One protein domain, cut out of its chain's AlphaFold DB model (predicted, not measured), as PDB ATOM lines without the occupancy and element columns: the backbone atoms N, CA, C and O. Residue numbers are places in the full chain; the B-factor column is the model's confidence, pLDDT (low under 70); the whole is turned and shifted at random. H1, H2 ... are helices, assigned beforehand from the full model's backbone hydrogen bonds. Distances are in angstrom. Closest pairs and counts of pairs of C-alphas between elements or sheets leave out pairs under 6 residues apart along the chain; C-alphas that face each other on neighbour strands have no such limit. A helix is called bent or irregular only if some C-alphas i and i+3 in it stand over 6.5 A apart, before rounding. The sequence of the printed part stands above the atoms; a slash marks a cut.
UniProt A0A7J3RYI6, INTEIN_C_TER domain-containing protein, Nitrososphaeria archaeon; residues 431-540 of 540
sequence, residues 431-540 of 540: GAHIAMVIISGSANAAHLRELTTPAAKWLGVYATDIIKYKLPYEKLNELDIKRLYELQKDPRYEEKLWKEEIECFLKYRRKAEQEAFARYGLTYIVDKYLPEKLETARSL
ATOM      1  N   GLY A 431     101.200 140.183 110.638       56.06
ATOM      2  CA  GLY A 431     101.013 139.864 112.070       56.06
ATOM      3  C   GLY A 431     100.721 141.057 113.006       56.06
ATOM      4  O   GLY A 431      99.754 141.023 113.764       56.06
ATOM      5  N   ALA A 432     101.494 142.147 112.914       50.91
ATOM      6  CA  ALA A 432     101.342 143.322 113.789       50.91
ATOM      7  C   ALA A 432     100.102 144.184 113.471       50.91
ATOM      8  O   ALA A 432      99.511 144.800 114.358       50.91
ATOM      9  N   HIS A 433      99.673 144.224 112.207       54.72
ATOM     10  CA  HIS A 433      98.490 144.991 111.818       54.72
ATOM     11  C   HIS A 433      97.199 144.317 112.302       54.72
ATOM     12  O   HIS A 433      96.270 144.997 112.731       54.72
ATOM     13  N   ILE A 434      97.175 142.980 112.305       60.41
ATOM     14  CA  ILE A 434      96.055 142.177 112.815       60.41
ATOM     15  C   ILE A 434      95.813 142.465 114.302       60.41
ATOM     16  O   ILE A 434      94.670 142.677 114.704       60.41
ATOM     17  N   ALA A 435      96.877 142.536 115.109       55.72
ATOM     18  CA  ALA A 435      96.770 142.850 116.532       55.72
ATOM     19  C   ALA A 435      96.125 144.223 116.776       55.72
ATOM     20  O   ALA A 435      95.230 144.356 117.608       55.72
ATOM     21  N   MET A 436      96.517 145.234 115.996       61.47
ATOM     22  CA  MET A 436      96.007 146.589 116.181       61.47
ATOM     23  C   MET A 436      94.540 146.747 115.780       61.47
ATOM     24  O   MET A 436      93.804 147.506 116.411       61.47
ATOM     25  N   VAL A 437      94.086 145.995 114.774       64.25
ATOM     26  CA  VAL A 437      92.667 145.939 114.394       64.25
ATOM     27  C   VAL A 437      91.811 145.344 115.518       64.25
ATOM     28  O   VAL A 437      90.694 145.804 115.725       64.25
ATOM     29  N   ILE A 438      92.335 144.377 116.279       68.75
ATOM     30  CA  ILE A 438      91.636 143.785 117.434       68.75
ATOM     31  C   ILE A 438      91.578 144.771 118.615       68.75
ATOM     32  O   ILE A 438      90.538 144.894 119.261       68.75
ATOM     33  N   ILE A 439      92.674 145.490 118.879       66.25
ATOM     34  CA  ILE A 439      92.799 146.418 120.018       66.25
ATOM     35  C   ILE A 439      92.002 147.708 119.789       66.25
ATOM     36  O   ILE A 439      91.248 148.145 120.652       66.25
ATOM     37  N   SER A 440      92.159 148.319 118.614       58.25
ATOM     38  CA  SER A 440      91.681 149.682 118.330       58.25
ATOM     39  C   SER A 440      90.566 149.755 117.290       58.25
ATOM     40  O   SER A 440      89.998 150.823 117.069       58.25
ATOM     41  N   GLY A 441      90.228 148.626 116.662       58.41
ATOM     42  CA  GLY A 441      89.249 148.564 115.584       58.41
ATOM     43  C   GLY A 441      89.855 148.827 114.207       58.41
ATOM     44  O   GLY A 441      90.881 149.494 114.034       58.41
ATOM     45  N   SER A 442      89.207 148.268 113.185       57.88
ATOM     46  CA  SER A 442      89.543 148.551 111.789       57.88
ATOM     47  C   SER A 442      89.226 150.008 111.458       57.88
ATOM     48  O   SER A 442      88.210 150.538 111.907       57.88
ATOM     49  N   ALA A 443      90.037 150.638 110.603       53.09
ATOM     50  CA  ALA A 443      89.796 152.009 110.144       53.09
ATOM     51  C   ALA A 443      88.397 152.177 109.510       53.09
ATOM     52  O   ALA A 443      87.770 153.220 109.665       53.09
ATOM     53  N   ASN A 444      87.865 151.118 108.884       43.19
ATOM     54  CA  ASN A 444      86.528 151.106 108.279       43.19
ATOM     55  C   ASN A 444      85.386 151.000 109.306       43.19
ATOM     56  O   ASN A 444      84.262 151.409 109.026       43.19
ATOM     57  N   ALA A 445      85.663 150.470 110.498       52.31
ATOM     58  CA  ALA A 445      84.691 150.257 111.571       52.31
ATOM     59  C   ALA A 445      84.913 151.205 112.762       52.31
ATOM     60  O   ALA A 445      84.335 150.995 113.823       52.31
ATOM     61  N   ALA A 446      85.702 152.273 112.591       52.53
ATOM     62  CA  ALA A 446      86.038 153.229 113.653       52.53
ATOM     63  C   ALA A 446      84.811 153.925 114.292       52.53
ATOM     64  O   ALA A 446      84.920 154.547 115.349       52.53
ATOM     65  N   HIS A 447      83.640 153.823 113.656       51.47
ATOM     66  CA  HIS A 447      82.357 154.320 114.153       51.47
ATOM     67  C   HIS A 447      81.674 153.376 115.166       51.47
ATOM     68  O   HIS A 447      80.803 153.824 115.908       51.47
ATOM     69  N   LEU A 448      82.067 152.098 115.238       56.09
ATOM     70  CA  LEU A 448      81.528 151.096 116.168       56.09
ATOM     71  C   LEU A 448      82.420 151.022 117.414       56.09
ATOM     72  O   LEU A 448      83.395 150.273 117.457       56.09
ATOM     73  N   ARG A 449      82.103 151.831 118.428       50.84
ATOM     74  CA  ARG A 449      83.005 152.116 119.561       50.84
ATOM     75  C   ARG A 449      83.057 151.059 120.677       50.84
ATOM     76  O   ARG A 449      83.721 151.293 121.677       50.84
ATOM     77  N   GLU A 450      82.433 149.892 120.513       59.88
ATOM     78  CA  GLU A 450      82.311 148.884 121.592       59.88
ATOM     79  C   GLU A 450      82.546 147.430 121.137       59.88
ATOM     80  O   GLU A 450      82.348 146.492 121.902       59.88
ATOM     81  N   LEU A 451      82.979 147.220 119.888       70.75
ATOM     82  CA  LEU A 451      83.269 145.886 119.330       70.75
ATOM     83  C   LEU A 451      84.770 145.581 119.248       70.75
ATOM     84  O   LEU A 451      85.191 144.657 118.551       70.75
ATOM     85  N   THR A 452      85.583 146.381 119.928       75.94
ATOM     86  CA  THR A 452      87.030 146.203 120.018       75.94
ATOM     87  C   THR A 452      87.396 145.653 121.388       75.94
ATOM     88  O   THR A 452      86.606 145.716 122.332       75.94
ATOM     89  N   THR A 453      88.614 145.135 121.516       79.50
ATOM     90  CA  THR A 453      89.148 144.683 122.803       79.50
ATOM     91  C   THR A 453      90.348 145.556 123.179       79.50
ATOM     92  O   THR A 453      91.482 145.099 123.025       79.50
ATOM     93  N   PRO A 454      90.152 146.790 123.693       74.81
ATOM     94  CA  PRO A 454      91.258 147.696 124.022       74.81
ATOM     95  C   PRO A 454      92.237 147.124 125.052       74.81
ATOM     96  O   PRO A 454      93.407 147.482 125.064       74.81
ATOM     97  N   ALA A 455      91.766 146.207 125.904       76.12
ATOM     98  CA  ALA A 455      92.585 145.522 126.901       76.12
ATOM     99  C   ALA A 455      93.433 144.368 126.329       76.12
ATOM    100  O   ALA A 455      94.223 143.768 127.062       76.12
ATOM    101  N   ALA A 456      93.255 144.000 125.054       75.81
ATOM    102  CA  ALA A 456      94.060 142.959 124.434       75.81
ATOM    103  C   ALA A 456      95.514 143.428 124.317       75.81
ATOM    104  O   ALA A 456      95.795 144.543 123.889       75.81
ATOM    105  N   LYS A 457      96.452 142.553 124.678       75.75
ATOM    106  CA  LYS A 457      97.886 142.831 124.582       75.75
ATOM    107  C   LYS A 457      98.497 141.953 123.506       75.75
ATOM    108  O   LYS A 457      98.272 140.741 123.479       75.75
ATOM    109  N   TRP A 458      99.273 142.558 122.616       75.56
ATOM    110  CA  TRP A 458     100.118 141.806 121.699       75.56
ATOM    111  C   TRP A 458     101.303 141.235 122.489       75.56
ATOM    112  O   TRP A 458     101.922 141.937 123.278       75.56
ATOM    113  N   LEU A 459     101.596 139.943 122.333       74.38
ATOM    114  CA  LEU A 459     102.699 139.284 123.053       74.38
ATOM    115  C   LEU A 459     103.942 139.078 122.177       74.38
ATOM    116  O   LEU A 459     104.990 138.682 122.685       74.38
ATOM    117  N   GLY A 460     103.840 139.390 120.884       68.38
ATOM    118  CA  GLY A 460     104.902 139.240 119.897       68.38
ATOM    119  C   GLY A 460     104.504 138.347 118.715       68.38
ATOM    120  O   GLY A 460     103.416 137.780 118.670       68.38
ATOM    121  N   VAL A 461     105.365 138.195 117.709       73.19
ATOM    122  CA  VAL A 461     106.802 138.539 117.706       73.19
ATOM    123  C   VAL A 461     107.044 140.028 117.444       73.19
ATOM    124  O   VAL A 461     106.525 140.580 116.476       73.19
ATOM    125  N   TYR A 462     107.822 140.676 118.312       71.69
ATOM    126  CA  TYR A 462     108.237 142.079 118.181       71.69
ATOM    127  C   TYR A 462     109.578 142.237 117.445       71.69
ATOM    128  O   TYR A 462     110.335 141.274 117.313       71.69
ATOM    129  N   ALA A 463     109.924 143.450 116.999       68.56
ATOM    130  CA  ALA A 463     111.222 143.714 116.370       68.56
ATOM    131  C   ALA A 463     112.373 143.489 117.354       68.56
ATOM    132  O   ALA A 463     113.403 142.903 117.012       68.56
ATOM    133  N   THR A 464     112.179 143.926 118.599       74.88
ATOM    134  CA  THR A 464     113.136 143.725 119.692       74.88
ATOM    135  C   THR A 464     113.332 142.246 120.024       74.88
ATOM    136  O   THR A 464     114.457 141.831 120.318       74.88
ATOM    137  N   ASP A 465     112.290 141.417 119.881       76.31
ATOM    138  CA  ASP A 465     112.360 139.970 120.132       76.31
ATOM    139  C   ASP A 465     113.314 139.261 119.175       76.31
ATOM    140  O   ASP A 465     114.038 138.350 119.582       76.31
ATOM    141  N   ILE A 466     113.373 139.710 117.920       76.69
ATOM    142  CA  ILE A 466     114.283 139.159 116.910       76.69
ATOM    143  C   ILE A 466     115.732 139.250 117.395       76.69
ATOM    144  O   ILE A 466     116.532 138.332 117.203       76.69
ATOM    145  N   ILE A 467     116.073 140.352 118.060       78.81
ATOM    146  CA  ILE A 467     117.421 140.625 118.553       78.81
ATOM    147  C   ILE A 467     117.640 139.927 119.894       78.81
ATOM    148  O   ILE A 467     118.632 139.212 120.050       78.81
ATOM    149  N   LYS A 468     116.698 140.089 120.833       80.81
ATOM    150  CA  LYS A 468     116.766 139.541 122.195       80.81
ATOM    151  C   LYS A 468     116.898 138.018 122.187       80.81
ATOM    152  O   LYS A 468     117.774 137.472 122.854       80.81
ATOM    153  N   TYR A 469     116.082 137.340 121.383       79.44
ATOM    154  CA  TYR A 469     116.070 135.878 121.281       79.44
ATOM    155  C   TYR A 469     116.939 135.351 120.127       79.44
ATOM    156  O   TYR A 469     116.983 134.145 119.893       79.44
ATOM    157  N   LYS A 470     117.680 136.235 119.438       79.94
ATOM    158  CA  LYS A 470     118.580 135.922 118.310       79.94
ATOM    159  C   LYS A 470     117.901 135.118 117.191       79.94
ATOM    160  O   LYS A 470     118.539 134.270 116.561       79.94
ATOM    161  N   LEU A 471     116.622 135.392 116.946       76.69
ATOM    162  CA  LEU A 471     115.786 134.618 116.035       76.69
ATOM    163  C   LEU A 471     116.345 134.633 114.606       76.69
ATOM    164  O   LEU A 471     116.914 135.641 114.180       76.69
ATOM    165  N   PRO A 472     116.177 133.541 113.836       74.44
ATOM    166  CA  PRO A 472     116.270 133.600 112.383       74.44
ATOM    167  C   PRO A 472     115.407 134.737 111.850       74.44
ATOM    168  O   PRO A 472     114.252 134.874 112.245       74.44
ATOM    169  N   TYR A 473     115.979 135.555 110.975       67.94
ATOM    170  CA  TYR A 473     115.306 136.736 110.469       67.94
ATOM    171  C   TYR A 473     115.520 136.894 108.973       67.94
ATOM    172  O   TYR A 473     116.555 136.521 108.418       67.94
ATOM    173  N   GLU A 474     114.543 137.523 108.343       68.44
ATOM    174  CA  GLU A 474     114.611 138.023 106.983       68.44
ATOM    175  C   GLU A 474     114.868 139.527 107.008       68.44
ATOM    176  O   GLU A 474     114.521 140.215 107.970       68.44
ATOM    177  N   LYS A 475     115.485 140.062 105.955       74.88
ATOM    178  CA  LYS A 475     115.609 141.516 105.811       74.88
ATOM    179  C   LYS A 475     114.255 142.106 105.416       74.88
ATOM    180  O   LYS A 475     113.537 141.502 104.621       74.88
ATOM    181  N   LEU A 476     113.938 143.290 105.936       72.44
ATOM    182  CA  LEU A 476     112.768 144.038 105.478       72.44
ATOM    183  C   LEU A 476     112.919 144.380 103.997       72.44
ATOM    184  O   LEU A 476     113.981 144.840 103.566       72.44
ATOM    185  N   ASN A 477     111.855 144.161 103.236       67.75
ATOM    186  CA  ASN A 477     111.769 144.621 101.858       67.75
ATOM    187  C   ASN A 477     111.256 146.076 101.814       67.75
ATOM    188  O   ASN A 477     110.856 146.653 102.827       67.75
ATOM    189  N   GLU A 478     111.281 146.696 100.635       62.06
ATOM    190  CA  GLU A 478     110.868 148.098 100.471       62.06
ATOM    191  C   GLU A 478     109.386 148.332 100.815       62.06
ATOM    192  O   GLU A 478     109.025 149.405 101.300       62.06
ATOM    193  N   LEU A 479     108.541 147.311 100.637       53.31
ATOM    194  CA  LEU A 479     107.124 147.335 101.000       53.31
ATOM    195  C   LEU A 479     106.933 147.354 102.526       53.31
ATOM    196  O   LEU A 479     106.137 148.147 103.029       53.31
ATOM    197  N   ASP A 480     107.695 146.542 103.260       67.94
ATOM    198  CA  ASP A 480     107.686 146.509 104.722       67.94
ATOM    199  C   ASP A 480     108.137 147.870 105.285       67.94
ATOM    200  O   ASP A 480     107.518 148.412 106.198       67.94
ATOM    201  N   ILE A 481     109.181 148.464 104.692       76.94
ATOM    202  CA  ILE A 481     109.701 149.786 105.072       76.94
ATOM    203  C   ILE A 481     108.655 150.877 104.817       76.94
ATOM    204  O   ILE A 481     108.394 151.696 105.697       76.94
ATOM    205  N   LYS A 482     108.023 150.875 103.636       75.62
ATOM    206  CA  LYS A 482     106.949 151.821 103.307       75.62
ATOM    207  C   LYS A 482     105.792 151.709 104.300       75.62
ATOM    208  O   LYS A 482     105.322 152.728 104.799       75.62
ATOM    209  N   ARG A 483     105.379 150.484 104.637       70.38
ATOM    210  CA  ARG A 483     104.308 150.248 105.607       70.38
ATOM    211  C   ARG A 483     104.683 150.737 107.003       70.38
ATOM    212  O   ARG A 483     103.857 151.374 107.640       70.38
ATOM    213  N   LEU A 484     105.908 150.507 107.472       77.25
ATOM    214  CA  LEU A 484     106.365 151.009 108.775       77.25
ATOM    215  C   LEU A 484     106.310 152.539 108.860       77.25
ATOM    216  O   LEU A 484     105.894 153.068 109.886       77.25
ATOM    217  N   TYR A 485     106.638 153.246 107.775       80.38
ATOM    218  CA  TYR A 485     106.470 154.701 107.712       80.38
ATOM    219  C   TYR A 485     105.003 155.149 107.699       80.38
ATOM    220  O   TYR A 485     104.698 156.231 108.195       80.38
ATOM    221  N   GLU A 486     104.088 154.356 107.135       77.00
ATOM    222  CA  GLU A 486     102.645 154.615 107.238       77.00
ATOM    223  C   GLU A 486     102.146 154.401 108.674       77.00
ATOM    224  O   GLU A 486     101.419 155.242 109.190       77.00
ATOM    225  N   LEU A 487     102.581 153.321 109.335       73.56
ATOM    226  CA  LEU A 487     102.225 153.028 110.728       73.56
ATOM    227  C   LEU A 487     102.775 154.085 111.693       73.56
ATOM    228  O   LEU A 487     102.081 154.472 112.622       73.56
ATOM    229  N   GLN A 488     103.977 154.609 111.440       79.06
ATOM    230  CA  GLN A 488     104.570 155.687 112.240       79.06
ATOM    231  C   GLN A 488     103.739 156.984 112.214       79.06
ATOM    232  O   GLN A 488     103.810 157.778 113.147       79.06
ATOM    233  N   LYS A 489     102.970 157.211 111.141       77.62
ATOM    234  CA  LYS A 489     102.116 158.396 110.960       77.62
ATOM    235  C   LYS A 489     100.683 158.192 111.458       77.62
ATOM    236  O   LYS A 489      99.904 159.140 111.439       77.62
ATOM    237  N   ASP A 490     100.314 156.971 111.836       73.31
ATOM    238  CA  ASP A 490      98.964 156.630 112.268       73.31
ATOM    239  C   ASP A 490      98.807 156.912 113.778       73.31
ATOM    240  O   ASP A 490      99.556 156.336 114.574       73.31
ATOM    241  N   PRO A 491      97.832 157.749 114.198       73.00
ATOM    242  CA  PRO A 491      97.639 158.137 115.602       73.00
ATOM    243  C   PRO A 491      97.469 156.957 116.563       73.00
ATOM    244  O   PRO A 491      97.759 157.050 117.753       73.00
ATOM    245  N   ARG A 492      97.014 155.808 116.057       69.19
ATOM    246  CA  ARG A 492      96.820 154.593 116.856       69.19
ATOM    247  C   ARG A 492      98.143 154.019 117.373       69.19
ATOM    248  O   ARG A 492      98.155 153.368 118.408       69.19
ATOM    249  N   TYR A 493      99.251 154.280 116.685       72.31
ATOM    250  CA  TYR A 493     100.583 153.789 117.041       72.31
ATOM    251  C   TYR A 493     101.401 154.839 117.813       72.31
ATOM    252  O   TYR A 493     102.627 154.750 117.867       72.31
ATOM    253  N   GLU A 494     100.751 155.845 118.413       72.94
ATOM    254  CA  GLU A 494     101.437 156.909 119.153       72.94
ATOM    255  C   GLU A 494     102.004 156.482 120.509       72.94
ATOM    256  O   GLU A 494     102.897 157.161 121.031       72.94
ATOM    257  N   GLU A 495     101.503 155.376 121.060       73.19
ATOM    258  CA  GLU A 495     101.949 154.816 122.329       73.19
ATOM    259  C   GLU A 495     103.438 154.435 122.280       73.19
ATOM    260  O   GLU A 495     103.953 153.939 121.272       73.19
ATOM    261  N   LYS A 496     104.135 154.656 123.400       73.62
ATOM    262  CA  LYS A 496     105.593 154.520 123.513       73.62
ATOM    263  C   LYS A 496     106.111 153.163 123.021       73.62
ATOM    264  O   LYS A 496     107.065 153.128 122.251       73.62
ATOM    265  N   LEU A 497     105.446 152.071 123.407       72.00
ATOM    266  CA  LEU A 497     105.816 150.712 123.005       72.00
ATOM    267  C   LEU A 497     105.817 150.549 121.474       72.00
ATOM    268  O   LEU A 497     106.776 150.047 120.894       72.00
ATOM    269  N   TRP A 498     104.751 150.988 120.803       72.31
ATOM    270  CA  TRP A 498     104.604 150.824 119.356       72.31
ATOM    271  C   TRP A 498     105.597 151.676 118.570       72.31
ATOM    272  O   TRP A 498     106.157 151.190 117.585       72.31
ATOM    273  N   LYS A 499     105.874 152.904 119.024       78.31
ATOM    274  CA  LYS A 499     106.915 153.758 118.430       78.31
ATOM    275  C   LYS A 499     108.292 153.108 118.509       78.31
ATOM    276  O   LYS A 499     108.958 152.992 117.483       78.31
ATOM    277  N   GLU A 500     108.679 152.629 119.690       74.75
ATOM    278  CA  GLU A 500     109.979 151.984 119.906       74.75
ATOM    279  C   GLU A 500     110.149 150.735 119.024       74.75
ATOM    280  O   GLU A 500     111.213 150.516 118.440       74.75
ATOM    281  N   GLU A 501     109.091 149.943 118.850       76.94
ATOM    282  CA  GLU A 501     109.122 148.739 118.014       76.94
ATOM    283  C   GLU A 501     109.158 149.049 116.511       76.94
ATOM    284  O   GLU A 501     109.915 148.415 115.773       76.94
ATOM    285  N   ILE A 502     108.401 150.048 116.042       78.44
ATOM    286  CA  ILE A 502     108.442 150.509 114.643       78.44
ATOM    287  C   ILE A 502     109.826 151.081 114.309       78.44
ATOM    288  O   ILE A 502     110.400 150.757 113.264       78.44
ATOM    289  N   GLU A 503     110.403 151.876 115.209       79.31
ATOM    290  CA  GLU A 503     111.766 152.390 115.070       79.31
ATOM    291  C   GLU A 503     112.799 151.260 115.071       79.31
ATOM    292  O   GLU A 503     113.729 151.270 114.262       79.31
ATOM    293  N   CYS A 504     112.619 150.243 115.916       70.88
ATOM    294  CA  CYS A 504     113.473 149.062 115.946       70.88
ATOM    295  C   CYS A 504     113.396 148.279 114.619       70.88
ATOM    296  O   CYS A 504     114.434 147.922 114.049       70.88
ATOM    297  N   PHE A 505     112.200 148.100 114.046       75.88
ATOM    298  CA  PHE A 505     112.039 147.515 112.712       75.88
ATOM    299  C   PHE A 505     112.785 148.322 111.638       75.88
ATOM    300  O   PHE A 505     113.539 147.741 110.852       75.88
ATOM    301  N   LEU A 506     112.639 149.652 111.626       80.69
ATOM    302  CA  LEU A 506     113.306 150.536 110.659       80.69
ATOM    303  C   LEU A 506     114.834 150.568 110.836       80.69
ATOM    304  O   LEU A 506     115.568 150.598 109.842       80.69
ATOM    305  N   LYS A 507     115.315 150.511 112.083       77.31
ATOM    306  CA  LYS A 507     116.737 150.541 112.447       77.31
ATOM    307  C   LYS A 507     117.459 149.261 112.049       77.31
ATOM    308  O   LYS A 507     118.512 149.318 111.418       77.31
ATOM    309  N   TYR A 508     116.920 148.104 112.424       77.62
ATOM    310  CA  TYR A 508     117.595 146.827 112.188       77.62
ATOM    311  C   TYR A 508     117.252 146.221 110.830       77.62
ATOM    312  O   TYR A 508     118.038 145.426 110.314       77.62
ATOM    313  N   ARG A 509     116.119 146.618 110.236       77.06
ATOM    314  CA  ARG A 509     115.598 146.110 108.961       77.06
ATOM    315  C   ARG A 509     115.487 144.590 108.942       77.06
ATOM    316  O   ARG A 509     115.901 143.949 107.975       77.06
ATOM    317  N   ARG A 510     114.929 144.016 110.011       78.00
ATOM    318  CA  ARG A 510     114.732 142.570 110.183       78.00
ATOM    319  C   ARG A 510     113.276 142.251 110.505       78.00
ATOM    320  O   ARG A 510     112.671 142.975 111.285       78.00
ATOM    321  N   LYS A 511     112.755 141.149 109.969       70.25
ATOM    322  CA  LYS A 511     111.472 140.540 110.354       70.25
ATOM    323  C   LYS A 511     111.637 139.048 110.616       70.25
ATOM    324  O   LYS A 511     112.555 138.433 110.081       70.25
ATOM    325  N   ALA A 512     110.765 138.480 111.438       61.91
ATOM    326  CA  ALA A 512     110.748 137.054 111.728       61.91
ATOM    327  C   ALA A 512     109.308 136.587 111.949       61.91
ATOM    328  O   ALA A 512     108.531 137.281 112.604       61.91
ATOM    329  N   GLU A 513     108.986 135.411 111.423       67.81
ATOM    330  CA  GLU A 513     107.709 134.735 111.661       67.81
ATOM    331  C   GLU A 513     107.750 133.931 112.972       67.81
ATOM    332  O   GLU A 513     108.826 133.647 113.512       67.81
ATOM    333  N   GLN A 514     106.589 133.524 113.494       63.88
ATOM    334  CA  GLN A 514     106.517 132.707 114.718       63.88
ATOM    335  C   GLN A 514     107.224 131.350 114.552       63.88
ATOM    336  O   GLN A 514     107.772 130.799 115.509       63.88
ATOM    337  N   GLU A 515     107.307 130.834 113.330       65.06
ATOM    338  CA  GLU A 515     108.053 129.626 112.992       65.06
ATOM    339  C   GLU A 515     109.570 129.777 113.211       65.06
ATOM    340  O   GLU A 515     110.267 128.773 113.367       65.06
ATOM    341  N   ALA A 516     110.105 131.002 113.314       64.94
ATOM    342  CA  ALA A 516     111.529 131.240 113.568       64.94
ATOM    343  C   ALA A 516     112.003 130.648 114.911       64.94
ATOM    344  O   ALA A 516     113.172 130.272 115.052       64.94
ATOM    345  N   PHE A 517     111.098 130.488 115.881       65.56
ATOM    346  CA  PHE A 517     111.395 129.842 117.162       65.56
ATOM    347  C   PHE A 517     111.674 128.341 117.036       65.56
ATOM    348  O   PHE A 517     112.348 127.778 117.902       65.56
ATOM    349  N   ALA A 518     111.253 127.694 115.941       66.75
ATOM    350  CA  ALA A 518     111.500 126.273 115.712       66.75
ATOM    351  C   ALA A 518     113.001 125.926 115.669       66.75
ATOM    352  O   ALA A 518     113.371 124.792 115.979       66.75
ATOM    353  N   ARG A 519     113.883 126.900 115.380       65.12
ATOM    354  CA  ARG A 519     115.347 126.734 115.463       65.12
ATOM    355  C   ARG A 519     115.822 126.287 116.849       65.12
ATOM    356  O   ARG A 519     116.836 125.600 116.939       65.12
ATOM    357  N   TYR A 520     115.118 126.681 117.908       68.12
ATOM    358  CA  TYR A 520     115.494 126.399 119.296       68.12
ATOM    359  C   TYR A 520     114.756 125.192 119.892       68.12
ATOM    360  O   TYR A 520     114.960 124.870 121.060       68.12
ATOM    361  N   GLY A 521     113.939 124.500 119.089       64.69
ATOM    362  CA  GLY A 521     113.122 123.365 119.513       64.69
ATOM    363  C   GLY A 521     111.669 123.745 119.816       64.69
ATOM    364  O   GLY A 521     111.360 124.868 120.204       64.69
ATOM    365  N   LEU A 522     110.763 122.777 119.640       59.28
ATOM    366  CA  LEU A 522     109.305 122.961 119.733       59.28
ATOM    367  C   LEU A 522     108.818 123.437 121.112       59.28
ATOM    368  O   LEU A 522     107.753 124.040 121.198       59.28
ATOM    369  N   THR A 523     109.576 123.175 122.181       72.00
ATOM    370  CA  THR A 523     109.192 123.567 123.545       72.00
ATOM    371  C   THR A 523     109.718 124.943 123.946       72.00
ATOM    372  O   THR A 523     109.217 125.514 124.902       72.00
ATOM    373  N   TYR A 524     110.638 125.549 123.182       75.56
ATOM    374  CA  TYR A 524     111.243 126.845 123.523       75.56
ATOM    375  C   TYR A 524     110.208 127.967 123.697       75.56
ATOM    376  O   TYR A 524     110.353 128.839 124.556       75.56
ATOM    377  N   ILE A 525     109.140 127.929 122.892       78.69
ATOM    378  CA  ILE A 525     108.038 128.888 122.997       78.69
ATOM    379  C   ILE A 525     107.346 128.754 124.356       78.69
ATOM    380  O   ILE A 525     107.099 129.756 125.016       78.69
ATOM    381  N   VAL A 526     107.054 127.525 124.776       81.44
ATOM    382  CA  VAL A 526     106.290 127.227 125.993       81.44
ATOM    383  C   VAL A 526     107.150 127.372 127.245       81.44
ATOM    384  O   VAL A 526     106.689 127.921 128.239       81.44
ATOM    385  N   ASP A 527     108.399 126.920 127.184       80.06
ATOM    386  CA  ASP A 527     109.283 126.826 128.344       80.06
ATOM    387  C   ASP A 527     109.969 128.160 128.664       80.06
ATOM    388  O   ASP A 527     110.365 128.387 129.805       80.06
ATOM    389  N   LYS A 528     110.145 129.035 127.662       79.19
ATOM    390  CA  LYS A 528     110.970 130.242 127.808       79.19
ATOM    391  C   LYS A 528     110.323 131.513 127.272       79.19
ATOM    392  O   LYS A 528     110.177 132.477 128.013       79.19
ATOM    393  N   TYR A 529     109.922 131.532 126.002       82.44
ATOM    394  CA  TYR A 529     109.438 132.769 125.378       82.44
ATOM    395  C   TYR A 529     108.104 133.247 125.971       82.44
ATOM    396  O   TYR A 529     107.973 134.407 126.353       82.44
ATOM    397  N   LEU A 530     107.117 132.354 126.078       83.81
ATOM    398  CA  LEU A 530     105.776 132.693 126.542       83.81
ATOM    399  C   LEU A 530     105.739 133.069 128.037       83.81
ATOM    400  O   LEU A 530     105.116 134.086 128.338       83.81
ATOM    401  N   PRO A 531     106.412 132.357 128.967       87.44
ATOM    402  CA  PRO A 531     106.479 132.770 130.372       87.44
ATOM    403  C   PRO A 531     107.085 134.169 130.561       87.44
ATOM    404  O   PRO A 531     106.454 135.018 131.186       87.44
ATOM    405  N   GLU A 532     108.237 134.455 129.939       85.19
ATOM    406  CA  GLU A 532     108.886 135.777 130.011       85.19
ATOM    407  C   GLU A 532     107.985 136.891 129.439       85.19
ATOM    408  O   GLU A 532     107.917 138.005 129.971       85.19
ATOM    409  N   LYS A 533     107.261 136.601 128.348       82.12
ATOM    410  CA  LYS A 533     106.321 137.547 127.733       82.12
ATOM    411  C   LYS A 533     105.078 137.785 128.577       82.12
ATOM    412  O   LYS A 533     104.624 138.922 128.647       82.12
ATOM    413  N   LEU A 534     104.543 136.756 129.228       83.38
ATOM    414  CA  LEU A 534     103.391 136.889 130.117       83.38
ATOM    415  C   LEU A 534     103.733 137.691 131.378       83.38
ATOM    416  O   LEU A 534     102.902 138.473 131.827       83.38
ATOM    417  N   GLU A 535     104.943 137.552 131.922       82.56
ATOM    418  CA  GLU A 535     105.423 138.403 133.020       82.56
ATOM    419  C   GLU A 535     105.563 139.863 132.581       82.56
ATOM    420  O   GLU A 535     105.054 140.758 133.252       82.56
ATOM    421  N   THR A 536     106.151 140.100 131.404       76.25
ATOM    422  CA  THR A 536     106.275 141.451 130.825       76.25
ATOM    423  C   THR A 536     104.902 142.073 130.529       76.25
ATOM    424  O   THR A 536     104.677 143.254 130.760       76.25
ATOM    425  N   ALA A 537     103.938 141.285 130.052       70.81
ATOM    426  CA  ALA A 537     102.586 141.760 129.760       70.81
ATOM    427  C   ALA A 537     101.721 141.980 131.013       70.81
ATOM    428  O   ALA A 537     100.664 142.603 130.916       70.81
ATOM    429  N   ARG A 538     102.135 141.453 132.172       71.25
ATOM    430  CA  ARG A 538     101.523 141.746 133.476       71.25
ATOM    431  C   ARG A 538     102.065 143.036 134.099       71.25
ATOM    432  O   ARG A 538     101.382 143.584 134.957       71.25
ATOM    433  N   SER A 539     103.264 143.482 133.707       59.50
ATOM    434  CA  SER A 539     103.902 144.709 134.211       59.50
ATOM    435  C   SER A 539     103.681 145.949 133.333       59.50
ATOM    436  O   SER A 539     103.846 147.063 133.829       59.50
ATOM    437  N   LEU A 540     103.315 145.756 132.062       56.19
ATOM    438  CA  LEU A 540     102.680 146.748 131.179       56.19
ATOM    439  C   LEU A 540     101.198 146.883 131.518       56.19
ATOM    440  O   LEU A 540     100.620 147.960 131.287       56.19
TER     441      LEU A 540
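What this domain is: This is residues 431 to 540 of the 540 residues of the protein "INTEIN_C_TER domain-containing protein" of Nitrososphaeria archaeon (UniProt A0A7J3RYI6). The helical hairpin of H3 and H4 has short H2 packed across one part of H4, while H5 and H6 form an angled pair away from the hairpin. H1 touches no helix, and residues 441 to 462 make a long loop from it to H2. The printed part has 110 residues with six named helices, H1 to H6 in chain order, and no named strand; the class is all helix. It is compact, with a radius of gyration of the C-alphas of 14.8 A and spans of 44 by 32 by 21 A.

How they stand to each other: H1, residues 431 to 440, is apart from H2, residues 463 to 468. H2 touches residues 501 to 505 of H4, residues 496 to 508, only just about perpendicular at 73 degrees; the closest C-alphas, of Ala 463 and Phe 505, are 5.3 A apart. H3, residues 478 to 488, touches H4 at a shallow tilt of 23 degrees, opposite ways, closest at the C-alphas of Leu 484 and Ile 502, 6.2 A apart. Residues 474 to 475 pair with 510 to 511, antiparallel. H5, residues 514 to 520, and H6, residues 524 to 539, only just touch, only at the corner, with 3 pairs of C-alphas within 8 A; the closest, of Phe 517 and Ile 525, are 6.8 A apart. Every O i to N i+4 pair is within hydrogen-bond range in H3 and H4, against 5 of 6 in H1, 1 of 2 in H2, 10 of 12 in H6 and 0 of 3 in H5, where 4 of 4 O i to N i+3 pairs are.

Where its parts are: H1 begins at C-alpha 431 (101.013, 139.864, 112.070) and is 14.9 A long; H3 is 15.4 A and H4 18.2 A. H6, 22.1 A, ends at C-alpha 539 (103.902, 144.709, 134.211); it is irregular, with C-alphas 527 and 530 7.1 A apart, and has a kink of 28 degrees near residue 531.

The domain as a whole: The C-alphas farthest apart, of His 447 and Gly 521, are 44.0 A apart. The printed part has no cut; the link H1 to H2 is long. Mean pLDDT of the printed part is 70.6, with 42 residues under 70, among them 431 to 450 and 512 to 522.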